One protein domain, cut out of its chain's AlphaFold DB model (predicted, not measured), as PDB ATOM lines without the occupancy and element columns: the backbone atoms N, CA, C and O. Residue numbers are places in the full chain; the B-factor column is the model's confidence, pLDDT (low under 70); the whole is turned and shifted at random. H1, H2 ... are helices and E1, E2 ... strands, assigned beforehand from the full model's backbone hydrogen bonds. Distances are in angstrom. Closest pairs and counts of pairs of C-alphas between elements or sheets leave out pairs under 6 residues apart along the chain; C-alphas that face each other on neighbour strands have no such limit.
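This is residues 33 to 75 and 98 to 148 of the 166 residues of an uncharacterized protein of Operophtera brumata (winter moth) (UniProt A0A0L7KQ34). A strand hairpin, E1 and E2, with the helix H1 side by side with E1, makes one half; a four-stranded sheet, E3 to E6, makes the other. The halves are only loosely joined, through few close pairs such as E1 with E6. The printed part has 94 residues, with H1 E1 E2 E3 E4 E5 E6 along the chain, and the class is mixed, helices and strands. Both sheets are antiparallel, E1 - E2 and E3 - E4 - E5 - E6. The whole is compact, with a radius of gyration of the C-alphas of 13.8 A, yet flat, spanning 41 by 35 by 19 A.

Residues 33 to 34 pair antiparallel with residues 140 to 141 of E6, residues 140 to 144. In H1, residues 38 to 50, every O i to N i+4 pair is within hydrogen-bond range. The closest C-alphas of H1 and E1, residues 57 to 63, are those of Gln 44 and Leu 57, 6.0 A apart. E1 and E2, residues 66 to 72, form a hairpin, with N 59 and O 70 at 3.1 A. E3, residues 103 to 105, E4, residues 109 to 115, E5, residues 118 to 124, and E6 form a meander, each strand the antiparallel neighbour of the one before: N 110 and O 104 are 3.5 A apart, N 113 and O 120 2.8 A, N 123 and O 141 3.0 A. H1 only grazes this sheet, with its residues 38 to 45. E2 and E4 are apart.

H1 begins at C-alpha 38 (19.862, 71.011, 192.240) and is 18.6 A long. E1 is 19.2 A, E2 18.5 A, E4 16.7 A and E5 20.4 A. E6 ends at C-alpha 144 (10.954, 77.386, 211.143).

Residues 76 to 97 are not printed; C-alphas 75 and 98 are 9.2 A apart. The link from E5 to E6, residues 125 to 139, is long. The pLDDT is under 70 at residues 75, 98 to 107 and 133 to 136.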
ATOM      1  N   GLY A  33      15.998  67.818 206.990       92.50
ATOM      2  CA  GLY A  33      16.826  67.755 205.789       92.50
ATOM      3  C   GLY A  33      15.976  68.096 204.568       92.50
ATOM      4  O   GLY A  33      14.828  67.666 204.476       92.50
ATOM      5  N   LEU A  34      16.542  68.863 203.644       90.94
ATOM      6  CA  LEU A  34      15.863  69.315 202.444       90.94
ATOM      7  C   LEU A  34      16.630  68.888 201.192       90.94
ATOM      8  O   LEU A  34      17.780  69.287 201.005       90.94
ATOM      9  N   ASP A  35      15.941  68.144 200.328       88.25
ATOM     10  CA  ASP A  35      16.437  67.674 199.037       88.25
ATOM     11  C   ASP A  35      15.496  68.075 197.898       88.25
ATOM     12  O   ASP A  35      14.268  67.960 197.991       88.25
ATOM     13  N   TYR A  36      16.089  68.535 196.804       90.62
ATOM     14  CA  TYR A  36      15.450  68.795 195.521       90.62
ATOM     15  C   TYR A  36      16.483  68.627 194.398       90.62
ATOM     16  O   TYR A  36      17.674  68.451 194.641       90.62
ATOM     17  N   ASP A  37      16.032  68.663 193.147       89.94
ATOM     18  CA  ASP A  37      16.932  68.535 192.001       89.94
ATOM     19  C   ASP A  37      17.725  69.836 191.779       89.94
ATOM     20  O   ASP A  37      17.270  70.778 191.121       89.94
ATOM     21  N   THR A  38      18.914  69.896 192.380       88.75
ATOM     22  CA  THR A  38      19.862  71.011 192.240       88.75
ATOM     23  C   THR A  38      20.387  71.139 190.814       88.75
ATOM     24  O   THR A  38      20.636  72.255 190.359       88.75
ATOM     25  N   GLY A  39      20.495  70.026 190.078       88.81
ATOM     26  CA  GLY A  39      20.895  70.005 188.673       88.81
ATOM     27  C   GLY A  39      19.857  70.700 187.799       88.81
ATOM     28  O   GLY A  39      20.179  71.655 187.094       88.81
ATOM     29  N   ALA A  40      18.587  70.319 187.927       90.12
ATOM     30  CA  ALA A  40      17.493  70.957 187.201       90.12
ATOM     31  C   ALA A  40      17.319  72.437 187.578       90.12
ATOM     32  O   ALA A  40      16.985  73.260 186.720       90.12
ATOM     33  N   LEU A  41      17.530  72.805 188.847       88.88
ATOM     34  CA  LEU A  41      17.497  74.206 189.275       88.88
ATOM     35  C   LEU A  41      18.655  75.004 188.654       88.88
ATOM     36  O   LEU A  41      18.439  76.103 188.140       88.88
ATOM     37  N   HIS A  42      19.858  74.430 188.632       86.62
ATOM     38  CA  HIS A  42      21.024  75.023 187.986       86.62
ATOM     39  C   HIS A  42      20.826  75.177 186.469       86.62
ATOM     40  O   HIS A  42      21.090  76.240 185.916       86.62
ATOM     41  N   GLU A  43      20.276  74.176 185.784       88.19
ATOM     42  CA  GLU A  43      19.958  74.264 184.356       88.19
ATOM     43  C   GLU A  43      18.903  75.332 184.050       88.19
ATOM     44  O   GLU A  43      18.992  76.021 183.032       88.19
ATOM     45  N   GLN A  44      17.879  75.477 184.902       88.62
ATOM     46  CA  GLN A  44      16.915  76.576 184.790       88.62
ATOM     47  C   GLN A  44      17.620  77.927 184.921       88.62
ATOM     48  O   GLN A  44      17.368  78.822 184.116       88.62
ATOM     49  N   HIS A  45      18.536  78.056 185.881       84.94
ATOM     50  CA  HIS A  45      19.325  79.266 186.092       84.94
ATOM     51  C   HIS A  45      20.214  79.600 184.885       84.94
ATOM     52  O   HIS A  45      20.160  80.718 184.372       84.94
ATOM     53  N   VAL A  46      20.966  78.625 184.362       85.12
ATOM     54  CA  VAL A  46      21.815  78.800 183.169       85.12
ATOM     55  C   VAL A  46      20.985  79.202 181.950       85.12
ATOM     56  O   VAL A  46      21.417  80.039 181.157       85.12
ATOM     57  N   ARG A  47      19.783  78.638 181.786       86.19
ATOM     58  CA  ARG A  47      18.862  79.032 180.711       86.19
ATOM     59  C   ARG A  47      18.317  80.441 180.910       86.19
ATOM     60  O   ARG A  47      18.304  81.203 179.949       86.19
ATOM     61  N   SER A  48      17.913  80.790 182.131       84.81
ATOM     62  CA  SER A  48      17.396  82.122 182.453       84.81
ATOM     63  C   SER A  48      18.445  83.205 182.178       84.81
ATOM     64  O   SER A  48      18.149  84.176 181.493       84.81
ATOM     65  N   ARG A  49      19.716  82.958 182.535       80.75
ATOM     66  CA  ARG A  49      20.869  83.818 182.197       80.75
ATOM     67  C   ARG A  49      21.037  84.119 180.709       80.75
ATOM     68  O   ARG A  49      21.556  85.173 180.362       80.75
ATOM     69  N   ARG A  50      20.694  83.168 179.837       81.62
ATOM     70  CA  ARG A  50      20.856  83.300 178.378       81.62
ATOM     71  C   ARG A  50      19.627  83.907 177.703       81.62
ATOM     72  O   ARG A  50      19.664  84.152 176.503       81.62
ATOM     73  N   SER A  51      18.536  84.086 178.442       77.31
ATOM     74  CA  SER A  51      17.268  84.573 177.919       77.31
ATOM     75  C   SER A  51      17.138  86.072 178.146       77.31
ATOM     76  O   SER A  51      17.380  86.566 179.244       77.31
ATOM     77  N   THR A  52      16.681  86.789 177.124       74.75
ATOM     78  CA  THR A  52      16.320  88.207 177.236       74.75
ATOM     79  C   THR A  52      15.155  88.420 178.208       74.75
ATOM     80  O   THR A  52      15.129  89.417 178.921       74.75
ATOM     81  N   ASP A  53      14.251  87.443 178.311       76.50
ATOM     82  CA  ASP A  53      13.049  87.523 179.147       76.50
ATOM     83  C   ASP A  53      13.312  87.170 180.623       76.50
ATOM     84  O   ASP A  53      12.412  87.313 181.447       76.50
ATOM     85  N   SER A  54      14.520  86.687 180.962       74.19
ATOM     86  CA  SER A  54      14.940  86.308 182.327       74.19
ATOM     87  C   SER A  54      13.854  85.565 183.132       74.19
ATOM     88  O   SER A  54      13.427  86.041 184.187       74.19
ATOM     89  N   PRO A  55      13.368  84.401 182.657       82.56
ATOM     90  CA  PRO A  55      12.245  83.704 183.276       82.56
ATOM     91  C   PRO A  55      12.530  83.274 184.721       82.56
ATOM     92  O   PRO A  55      13.645  82.859 185.057       82.56
ATOM     93  N   ASP A  56      11.475  83.285 185.540       85.38
ATOM     94  CA  ASP A  56      11.486  82.792 186.919       85.38
ATOM     95  C   ASP A  56      11.976  81.338 187.010       85.38
ATOM     96  O   ASP A  56      11.538  80.462 186.252       85.38
ATOM     97  N   LEU A  57      12.795  81.042 188.022       88.19
ATOM     98  CA  LEU A  57      13.179  79.666 188.339       88.19
ATOM     99  C   LEU A  57      12.081  78.994 189.155       88.19
ATOM    100  O   LEU A  57      11.517  79.593 190.070       88.19
ATOM    101  N   ARG A  58      11.792  77.726 188.875       90.00
ATOM    102  CA  ARG A  58      10.820  76.942 189.640       90.00
ATOM    103  C   ARG A  58      11.523  75.944 190.542       90.00
ATOM    104  O   ARG A  58      12.321  75.130 190.081       90.00
ATOM    105  N   LEU A  59      11.146  75.977 191.815       89.19
ATOM    106  CA  LEU A  59      11.639  75.085 192.858       89.19
ATOM    107  C   LEU A  59      10.451  74.479 193.608       89.19
ATOM    108  O   LEU A  59       9.494  75.173 193.950       89.19
ATOM    109  N   SER A  60      10.474  73.172 193.847       91.44
ATOM    110  CA  SER A  60       9.438  72.487 194.619       91.44
ATOM    111  C   SER A  60      10.038  71.399 195.485       91.44
ATOM    112  O   SER A  60      10.881  70.638 195.024       91.44
ATOM    113  N   PHE A  61       9.560  71.299 196.720       92.56
ATOM    114  CA  PHE A  61      10.023  70.311 197.689       92.56
ATOM    115  C   PHE A  61       8.984  70.095 198.793       92.56
ATOM    116  O   PHE A  61       7.946  70.764 198.830       92.56
ATOM    117  N   ARG A  62       9.246  69.143 199.692       93.12
ATOM    118  CA  ARG A  62       8.424  68.887 200.879       93.12
ATOM    119  C   ARG A  62       9.248  69.083 202.145       93.12
ATOM    120  O   ARG A  62      10.384  68.635 202.185       93.12
ATOM    121  N   ALA A  63       8.656  69.737 203.137       91.56
ATOM    122  CA  ALA A  63       9.228  69.939 204.466       91.56
ATOM    123  C   ALA A  63       8.123  70.331 205.458       91.56
ATOM    124  O   ALA A  63       7.106  70.900 205.049       91.56
ATOM    125  N   HIS A  64       8.295  70.027 206.741       89.62
ATOM    126  CA  HIS A  64       7.362  70.314 207.835       89.62
ATOM    127  C   HIS A  64       5.926  69.859 207.532       89.62
ATOM    128  O   HIS A  64       4.951  70.566 207.788       89.62
ATOM    129  N   GLY A  65       5.791  68.682 206.909       90.25
ATOM    130  CA  GLY A  65       4.498  68.119 206.501       90.25
ATOM    131  C   GLY A  65       3.794  68.864 205.357       90.25
ATOM    132  O   GLY A  65       2.628  68.591 205.075       90.25
ATOM    133  N   LYS A  66       4.476  69.792 204.674       87.38
ATOM    134  CA  LYS A  66       3.912  70.644 203.615       87.38
ATOM    135  C   LYS A  66       4.665  70.495 202.303       87.38
ATOM    136  O   LYS A  66       5.790  70.002 202.259       87.38
ATOM    137  N   ARG A  67       4.031  70.938 201.216       91.69
ATOM    138  CA  ARG A  67       4.662  71.081 199.900       91.69
ATOM    139  C   ARG A  67       4.898  72.560 199.618       91.69
ATOM    140  O   ARG A  67       3.949  73.337 199.602       91.69
ATOM    141  N   PHE A  68       6.142  72.910 199.335       88.44
ATOM    142  CA  PHE A  68       6.531  74.227 198.858       88.44
ATOM    143  C   PHE A  68       6.641  74.182 197.337       88.44
ATOM    144  O   PHE A  68       7.181  73.230 196.770       88.44
ATOM    145  N   SER A  69       6.100  75.199 196.676       89.94
ATOM    146  CA  SER A  69       6.227  75.410 195.235       89.94
ATOM    147  C   SER A  69       6.481  76.890 195.015       89.94
ATOM    148  O   SER A  69       5.577  77.707 195.172       89.94
ATOM    149  N   MET A  70       7.721  77.229 194.692       86.69
ATOM    150  CA  MET A  70       8.213  78.598 194.660       86.69
ATOM    151  C   MET A  70       8.635  78.987 193.250       86.69
ATOM    152  O   MET A  70       9.105  78.156 192.466       86.69
ATOM    153  N   ARG A  71       8.477  80.277 192.957       86.50
ATOM    154  CA  ARG A  71       9.065  80.941 191.798       86.50
ATOM    155  C   ARG A  71      10.133  81.896 192.304       86.50
ATOM    156  O   ARG A  71       9.816  82.812 193.060       86.50
ATOM    157  N   LEU A  72      11.381  81.652 191.934       84.94
ATOM    158  CA  LEU A  72      12.498  82.519 192.271       84.94
ATOM    159  C   LEU A  72      12.635  83.545 191.154       84.94
ATOM    160  O   LEU A  72      12.938  83.195 190.012       84.94
ATOM    161  N   ARG A  73      12.379  84.802 191.505       80.38
ATOM    162  CA  ARG A  73      12.534  85.948 190.612       80.38
ATOM    163  C   ARG A  73      13.864  86.612 190.900       80.38
ATOM    164  O   ARG A  73      14.214  86.779 192.071       80.38
ATOM    165  N   ARG A  74      14.589  86.955 189.839       75.75
ATOM    166  CA  ARG A  74      15.799  87.764 189.952       75.75
ATOM    167  C   ARG A  74      15.370  89.156 190.401       75.75
ATOM    168  O   ARG A  74      14.509  89.752 189.760       75.75
ATOM    169  N   ASP A  75      15.919  89.629 191.513       68.50
ATOM    170  CA  ASP A  75      15.656  90.984 191.989       68.50
ATOM    171  C   ASP A  75      16.903  91.835 191.773       68.50
ATOM    172  O   ASP A  75      17.947  91.599 192.379       68.50
ATOM    173  N   SER A  98      23.567  87.852 188.068       53.12
ATOM    174  CA  SER A  98      22.635  86.797 187.641       53.12
ATOM    175  C   SER A  98      22.272  85.791 188.728       53.12
ATOM    176  O   SER A  98      21.266  85.092 188.601       53.12
ATOM    177  N   HIS A  99      23.056  85.750 189.802       54.19
ATOM    178  CA  HIS A  99      22.887  84.859 190.948       54.19
ATOM    179  C   HIS A  99      22.004  85.453 192.054       54.19
ATOM    180  O   HIS A  99      21.719  84.763 193.031       54.19
ATOM    181  N   ILE A 100      21.576  86.714 191.908       57.41
ATOM    182  CA  ILE A 100      20.787  87.434 192.908       57.41
ATOM    183  C   ILE A 100      19.310  87.112 192.697       57.41
ATOM    184  O   ILE A 100      18.585  87.755 191.936       57.41
ATOM    185  N   TYR A 101      18.867  86.067 193.378       61.88
ATOM    186  CA  TYR A 101      17.459  85.852 193.677       61.88
ATOM    187  C   TYR A 101      17.245  86.365 195.110       61.88
ATOM    188  O   TYR A 101      18.183  86.856 195.734       61.88
ATOM    189  N   HIS A 102      16.048  86.283 195.686       53.03
ATOM    190  CA  HIS A 102      15.894  86.446 197.143       53.03
ATOM    191  C   HIS A 102      16.581  85.259 197.891       53.03
ATOM    192  O   HIS A 102      15.912  84.460 198.546       53.03
ATOM    193  N   GLY A 103      17.901  85.095 197.708       54.91
ATOM    194  CA  GLY A 103      18.751  83.945 198.033       54.91
ATOM    195  C   GLY A 103      19.975  83.801 197.099       54.91
ATOM    196  O   GLY A 103      19.921  84.239 195.949       54.91
ATOM    197  N   GLU A 104      21.068  83.182 197.568       53.69
ATOM    198  CA  GLU A 104      22.242  82.829 196.741       53.69
ATOM    199  C   GLU A 104      21.984  81.493 196.026       53.69
ATOM    200  O   GLU A 104      21.482  80.550 196.639       53.69
ATOM    201  N   LEU A 105      22.285  81.409 194.724       60.94
ATOM    202  CA  LEU A 105      21.990  80.228 193.906       60.94
ATOM    203  C   LEU A 105      23.259  79.669 193.249       60.94
ATOM    204  O   LEU A 105      23.471  79.794 192.046       60.94
ATOM    205  N   THR A 106      24.086  78.978 194.032       61.28
ATOM    206  CA  THR A 106      25.209  78.147 193.545       61.28
ATOM    207  C   THR A 106      24.744  76.710 193.248       61.28
ATOM    208  O   THR A 106      25.396  75.726 193.583       61.28
ATOM    209  N   GLY A 107      23.547  76.573 192.662       65.94
ATOM    210  CA  GLY A 107      22.843  75.293 192.473       65.94
ATOM    211  C   GLY A 107      22.024  74.834 193.687       65.94
ATOM    212  O   GLY A 107      21.120  74.015 193.540       65.94
ATOM    213  N   VAL A 108      22.268  75.415 194.864       82.12
ATOM    214  CA  VAL A 108      21.473  75.238 196.085       82.12
ATOM    215  C   VAL A 108      20.851  76.586 196.443       82.12
ATOM    216  O   VAL A 108      21.558  77.578 196.531       82.12
ATOM    217  N   PHE A 109      19.535  76.622 196.624       86.38
ATOM    218  CA  PHE A 109      18.803  77.752 197.188       86.38
ATOM    219  C   PHE A 109      19.074  77.877 198.691       86.38
ATOM    220  O   PHE A 109      18.817  76.939 199.452       86.38
ATOM    221  N   GLU A 110      19.509  79.063 199.106       87.56
ATOM    222  CA  GLU A 110      19.545  79.510 200.498       87.56
ATOM    223  C   GLU A 110      18.688  80.766 200.647       87.56
ATOM    224  O   GLU A 110      18.793  81.678 199.832       87.56
ATOM    225  N   GLY A 111      17.844  80.849 201.674       88.75
ATOM    226  CA  GLY A 111      16.995  82.026 201.844       88.75
ATOM    227  C   GLY A 111      15.861  81.862 202.844       88.75
ATOM    228  O   GLY A 111      15.728  80.840 203.519       88.75
ATOM    229  N   LYS A 112      15.024  82.900 202.924       88.75
ATOM    230  CA  LYS A 112      13.850  82.959 203.800       88.75
ATOM    231  C   LYS A 112      12.571  82.795 202.987       88.75
ATOM    232  O   LYS A 112      12.351  83.503 202.008       88.75
ATOM    233  N   ILE A 113      11.697  81.902 203.430       87.88
ATOM    234  CA  ILE A 113      10.379  81.661 202.846       87.88
ATOM    235  C   ILE A 113       9.337  82.213 203.809       87.88
ATOM    236  O   ILE A 113       9.277  81.793 204.963       87.88
ATOM    237  N   ILE A 114       8.497  83.130 203.335       85.56
ATOM    238  CA  ILE A 114       7.355  83.638 204.098       85.56
ATOM    239  C   ILE A 114       6.110  82.864 203.677       85.56
ATOM    240  O   ILE A 114       5.706  82.910 202.515       85.56
ATOM    241  N   ALA A 115       5.504  82.148 204.619       84.12
ATOM    242  CA  ALA A 115       4.238  81.456 204.428       84.12
ATOM    243  C   ALA A 115       3.186  81.975 205.417       84.12
ATOM    244  O   ALA A 115       3.490  82.715 206.350       84.12
ATOM    245  N   HIS A 116       1.935  81.547 205.232       82.69
ATOM    246  CA  HIS A 116       0.816  81.941 206.096       82.69
ATOM    247  C   HIS A 116       1.031  81.593 207.577       82.69
ATOM    248  O   HIS A 116       0.488  82.264 208.445       82.69
ATOM    249  N   ASP A 117       1.798  80.541 207.874       82.75
ATOM    250  CA  ASP A 117       2.008  80.055 209.235       82.75
ATOM    251  C   ASP A 117       3.376  80.423 209.819       82.75
ATOM    252  O   ASP A 117       3.774  79.863 210.844       82.75
ATOM    253  N   GLY A 118       4.102  81.327 209.164       84.75
ATOM    254  CA  GLY A 118       5.369  81.861 209.639       84.75
ATOM    255  C   GLY A 118       6.475  81.815 208.594       84.75
ATOM    256  O   GLY A 118       6.256  81.519 207.416       84.75
ATOM    257  N   ALA A 119       7.680  82.133 209.054       89.50
ATOM    258  CA  ALA A 119       8.870  82.112 208.228       89.50
ATOM    259  C   ALA A 119       9.638  80.794 208.361       89.50
ATOM    260  O   ALA A 119       9.713  80.207 209.442       89.50
ATOM    261  N   TYR A 120      10.237  80.376 207.254       92.31
ATOM    262  CA  TYR A 120      11.152  79.247 207.171       92.31
ATOM    263  C   TYR A 120      12.481  79.731 206.617       92.31
ATOM    264  O   TYR A 120      12.513  80.610 205.755       92.31
ATOM    265  N   TYR A 121      13.563  79.131 207.080       94.44
ATOM    266  CA  TYR A 121      14.915  79.444 206.649       94.44
ATOM    267  C   TYR A 121      15.517  78.197 206.023       94.44
ATOM    268  O   TYR A 121      15.404  77.108 206.585       94.44
ATOM    269  N   VAL A 122      16.115  78.358 204.847       93.25
ATOM    270  CA  VAL A 122      16.810  77.301 204.115       93.25
ATOM    271  C   VAL A 122      18.286  77.650 204.052       93.25
ATOM    272  O   VAL A 122      18.646  78.733 203.594       93.25
ATOM    273  N   GLU A 123      19.133  76.720 204.479       91.88
ATOM    274  CA  GLU A 123      20.588  76.883 204.494       91.88
ATOM    275  C   GLU A 123      21.293  75.637 203.954       91.88
ATOM    276  O   GLU A 123      20.759  74.523 203.998       91.88
ATOM    277  N   HIS A 124      22.519  75.795 203.461       91.31
ATOM    278  CA  HIS A 124      23.321  74.675 202.995       91.31
ATOM    279  C   HIS A 124      23.723  73.766 204.169       91.31
ATOM    280  O   HIS A 124      24.324  74.194 205.156       91.31
ATOM    281  N   ALA A 125      23.474  72.459 204.043       90.31
ATOM    282  CA  ALA A 125      23.652  71.511 205.144       90.31
ATOM    283  C   ALA A 125      25.119  71.373 205.599       90.31
ATOM    284  O   ALA A 125      25.390  71.153 206.779       90.31
ATOM    285  N   ARG A 126      26.075  71.571 204.676       87.12
ATOM    286  CA  ARG A 126      27.526  71.655 204.954       87.12
ATOM    287  C   ARG A 126      27.916  72.642 206.061       87.12
ATOM    288  O   ARG A 126      28.961  72.431 206.669       87.12
ATOM    289  N   ARG A 127      27.100  73.665 206.355       87.88
ATOM    290  CA  ARG A 127      27.330  74.591 207.481       87.88
ATOM    291  C   ARG A 127      27.302  73.882 208.839       87.88
ATOM    292  O   ARG A 127      27.995  74.292 209.762       87.88
ATOM    293  N   TYR A 128      26.533  72.799 208.947       88.38
ATOM    294  CA  TYR A 128      26.300  72.068 210.198       88.38
ATOM    295  C   TYR A 128      26.858  70.643 210.166       88.38
ATOM    296  O   TYR A 128      27.169  70.052 211.202       88.38
ATOM    297  N   PHE A 129      26.985  70.072 208.968       87.25
ATOM    298  CA  PHE A 129      27.389  68.691 208.764       87.25
ATOM    299  C   PHE A 129      28.551  68.634 207.766       87.25
ATOM    300  O   PHE A 129      28.324  68.763 206.562       87.25
ATOM    301  N   PRO A 130      29.801  68.438 208.228       79.75
ATOM    302  CA  PRO A 130      30.940  68.333 207.323       79.75
ATOM    303  C   PRO A 130      30.768  67.149 206.351       79.75
ATOM    304  O   PRO A 130      30.079  66.191 206.700       79.75
ATOM    305  N   PRO A 131      31.406  67.159 205.163       70.00
ATOM    306  CA  PRO A 131      31.158  66.182 204.090       70.00
ATOM    307  C   PRO A 131      31.311  64.705 204.485       70.00
ATOM    308  O   PRO A 131      30.673  63.840 203.895       70.00
ATOM    309  N   ASN A 132      32.116  64.418 205.510       71.31
ATOM    310  CA  ASN A 132      32.353  63.060 206.013       71.31
ATOM    311  C   ASN A 132      31.337  62.636 207.094       71.31
ATOM    312  O   ASN A 132      31.463  61.571 207.695       71.31
ATOM    313  N   SER A 133      30.357  63.485 207.396       67.31
ATOM    314  CA  SER A 133      29.352  63.254 208.425       67.31
ATOM    315  C   SER A 133      28.177  62.468 207.858       67.31
ATOM    316  O   SER A 133      27.489  62.919 206.948       67.31
ATOM    317  N   THR A 134      27.854  61.332 208.471       62.50
ATOM    318  CA  THR A 134      26.636  60.560 208.162       62.50
ATOM    319  C   THR A 134      25.350  61.249 208.637       62.50
ATOM    320  O   THR A 134      24.256  60.718 208.447       62.50
ATOM    321  N   ARG A 135      25.455  62.420 209.288       64.50
ATOM    322  CA  ARG A 135      24.332  63.081 209.971       64.50
ATOM    323  C   ARG A 135      23.284  63.670 209.037       64.50
ATOM    324  O   ARG A 135      22.164  63.862 209.511       64.50
ATOM    325  N   THR A 136      23.612  63.921 207.770       65.88
ATOM    326  CA  THR A 136      22.644  64.349 206.757       65.88
ATOM    327  C   THR A 136      22.998  63.768 205.392       65.88
ATOM    328  O   THR A 136      24.151  63.813 204.971       65.88
ATOM    329  N   ARG A 137      22.000  63.215 204.699       77.75
ATOM    330  CA  ARG A 137      22.095  62.905 203.263       77.75
ATOM    331  C   ARG A 137      21.618  64.071 202.397       77.75
ATOM    332  O   ARG A 137      21.841  64.035 201.194       77.75
ATOM    333  N   ALA A 138      20.997  65.070 203.026       87.69
ATOM    334  CA  ALA A 138      20.397  66.195 202.344       87.69
ATOM    335  C   ALA A 138      21.413  67.298 202.045       87.69
ATOM    336  O   ALA A 138      22.287  67.573 202.877       87.69
ATOM    337  N   HIS A 139      21.282  67.963 200.894       88.50
ATOM    338  CA  HIS A 139      22.154  69.093 200.539       88.50
ATOM    339  C   HIS A 139      21.819  70.374 201.324       88.50
ATOM    340  O   HIS A 139      22.695  71.214 201.542       88.50
ATOM    341  N   SER A 140      20.578  70.506 201.798       92.25
ATOM    342  CA  SER A 140      20.088  71.660 202.552       92.25
ATOM    343  C   SER A 140      19.447  71.230 203.864       92.25
ATOM    344  O   SER A 140      19.073  70.073 204.061       92.25
ATOM    345  N   VAL A 141      19.308  72.189 204.765       94.31
ATOM    346  CA  VAL A 141      18.457  72.099 205.948       94.31
ATOM    347  C   VAL A 141      17.396  73.180 205.873       94.31
ATOM    348  O   VAL A 141      17.630  74.247 205.307       94.31
ATOM    349  N   ILE A 142      16.236  72.895 206.446       94.69
ATOM    350  CA  ILE A 142      15.149  73.852 206.602       94.69
ATOM    351  C   ILE A 142      14.662  73.838 208.046       94.69
ATOM    352  O   ILE A 142      14.553  72.776 208.657       94.69
ATOM    353  N   TYR A 143      14.399  75.016 208.598       95.69
ATOM    354  CA  TYR A 143      13.854  75.180 209.943       95.69
ATOM    355  C   TYR A 143      12.877  76.355 209.991       95.69
ATOM    356  O   TYR A 143      12.934  77.265 209.156       95.69
ATOM    357  N   LYS A 144      11.952  76.331 210.953       94.56
ATOM    358  CA  LYS A 144      10.954  77.386 211.143       94.56
ATOM    359  C   LYS A 144      11.472  78.444 212.116       94.56
ATOM    360  O   LYS A 144      12.235  78.138 213.024       94.56
ATOM    361  N   ASP A 145      11.000  79.676 211.977       92.62
ATOM    362  CA  ASP A 145      11.285  80.773 212.914       92.62
ATOM    363  C   ASP A 145      10.975  80.400 214.374       92.62
ATOM    364  O   ASP A 145      11.778  80.641 215.266       92.62
ATOM    365  N   GLY A 146       9.863  79.693 214.604       93.19
ATOM    366  CA  GLY A 146       9.483  79.189 215.930       93.19
ATOM    367  C   GLY A 146      10.371  78.066 216.481       93.19
ATOM    368  O   GLY A 146      10.191  77.673 217.629       93.19
ATOM    369  N   ASP A 147      11.309  77.545 215.687       93.44
ATOM    370  CA  ASP A 147      12.322  76.587 216.136       93.44
ATOM    371  C   ASP A 147      13.643  77.275 216.518       93.44
ATOM    372  O   ASP A 147      14.580  76.595 216.943       93.44
ATOM    373  N   VAL A 148      13.727  78.604 216.384       93.00
ATOM    374  CA  VAL A 148      14.874  79.412 216.800       93.00
ATOM    375  C   VAL A 148      14.647  79.928 218.222       93.00
ATOM    376  O   VAL A 148      13.612  80.503 218.540       93.00
TER     377      VAL A 148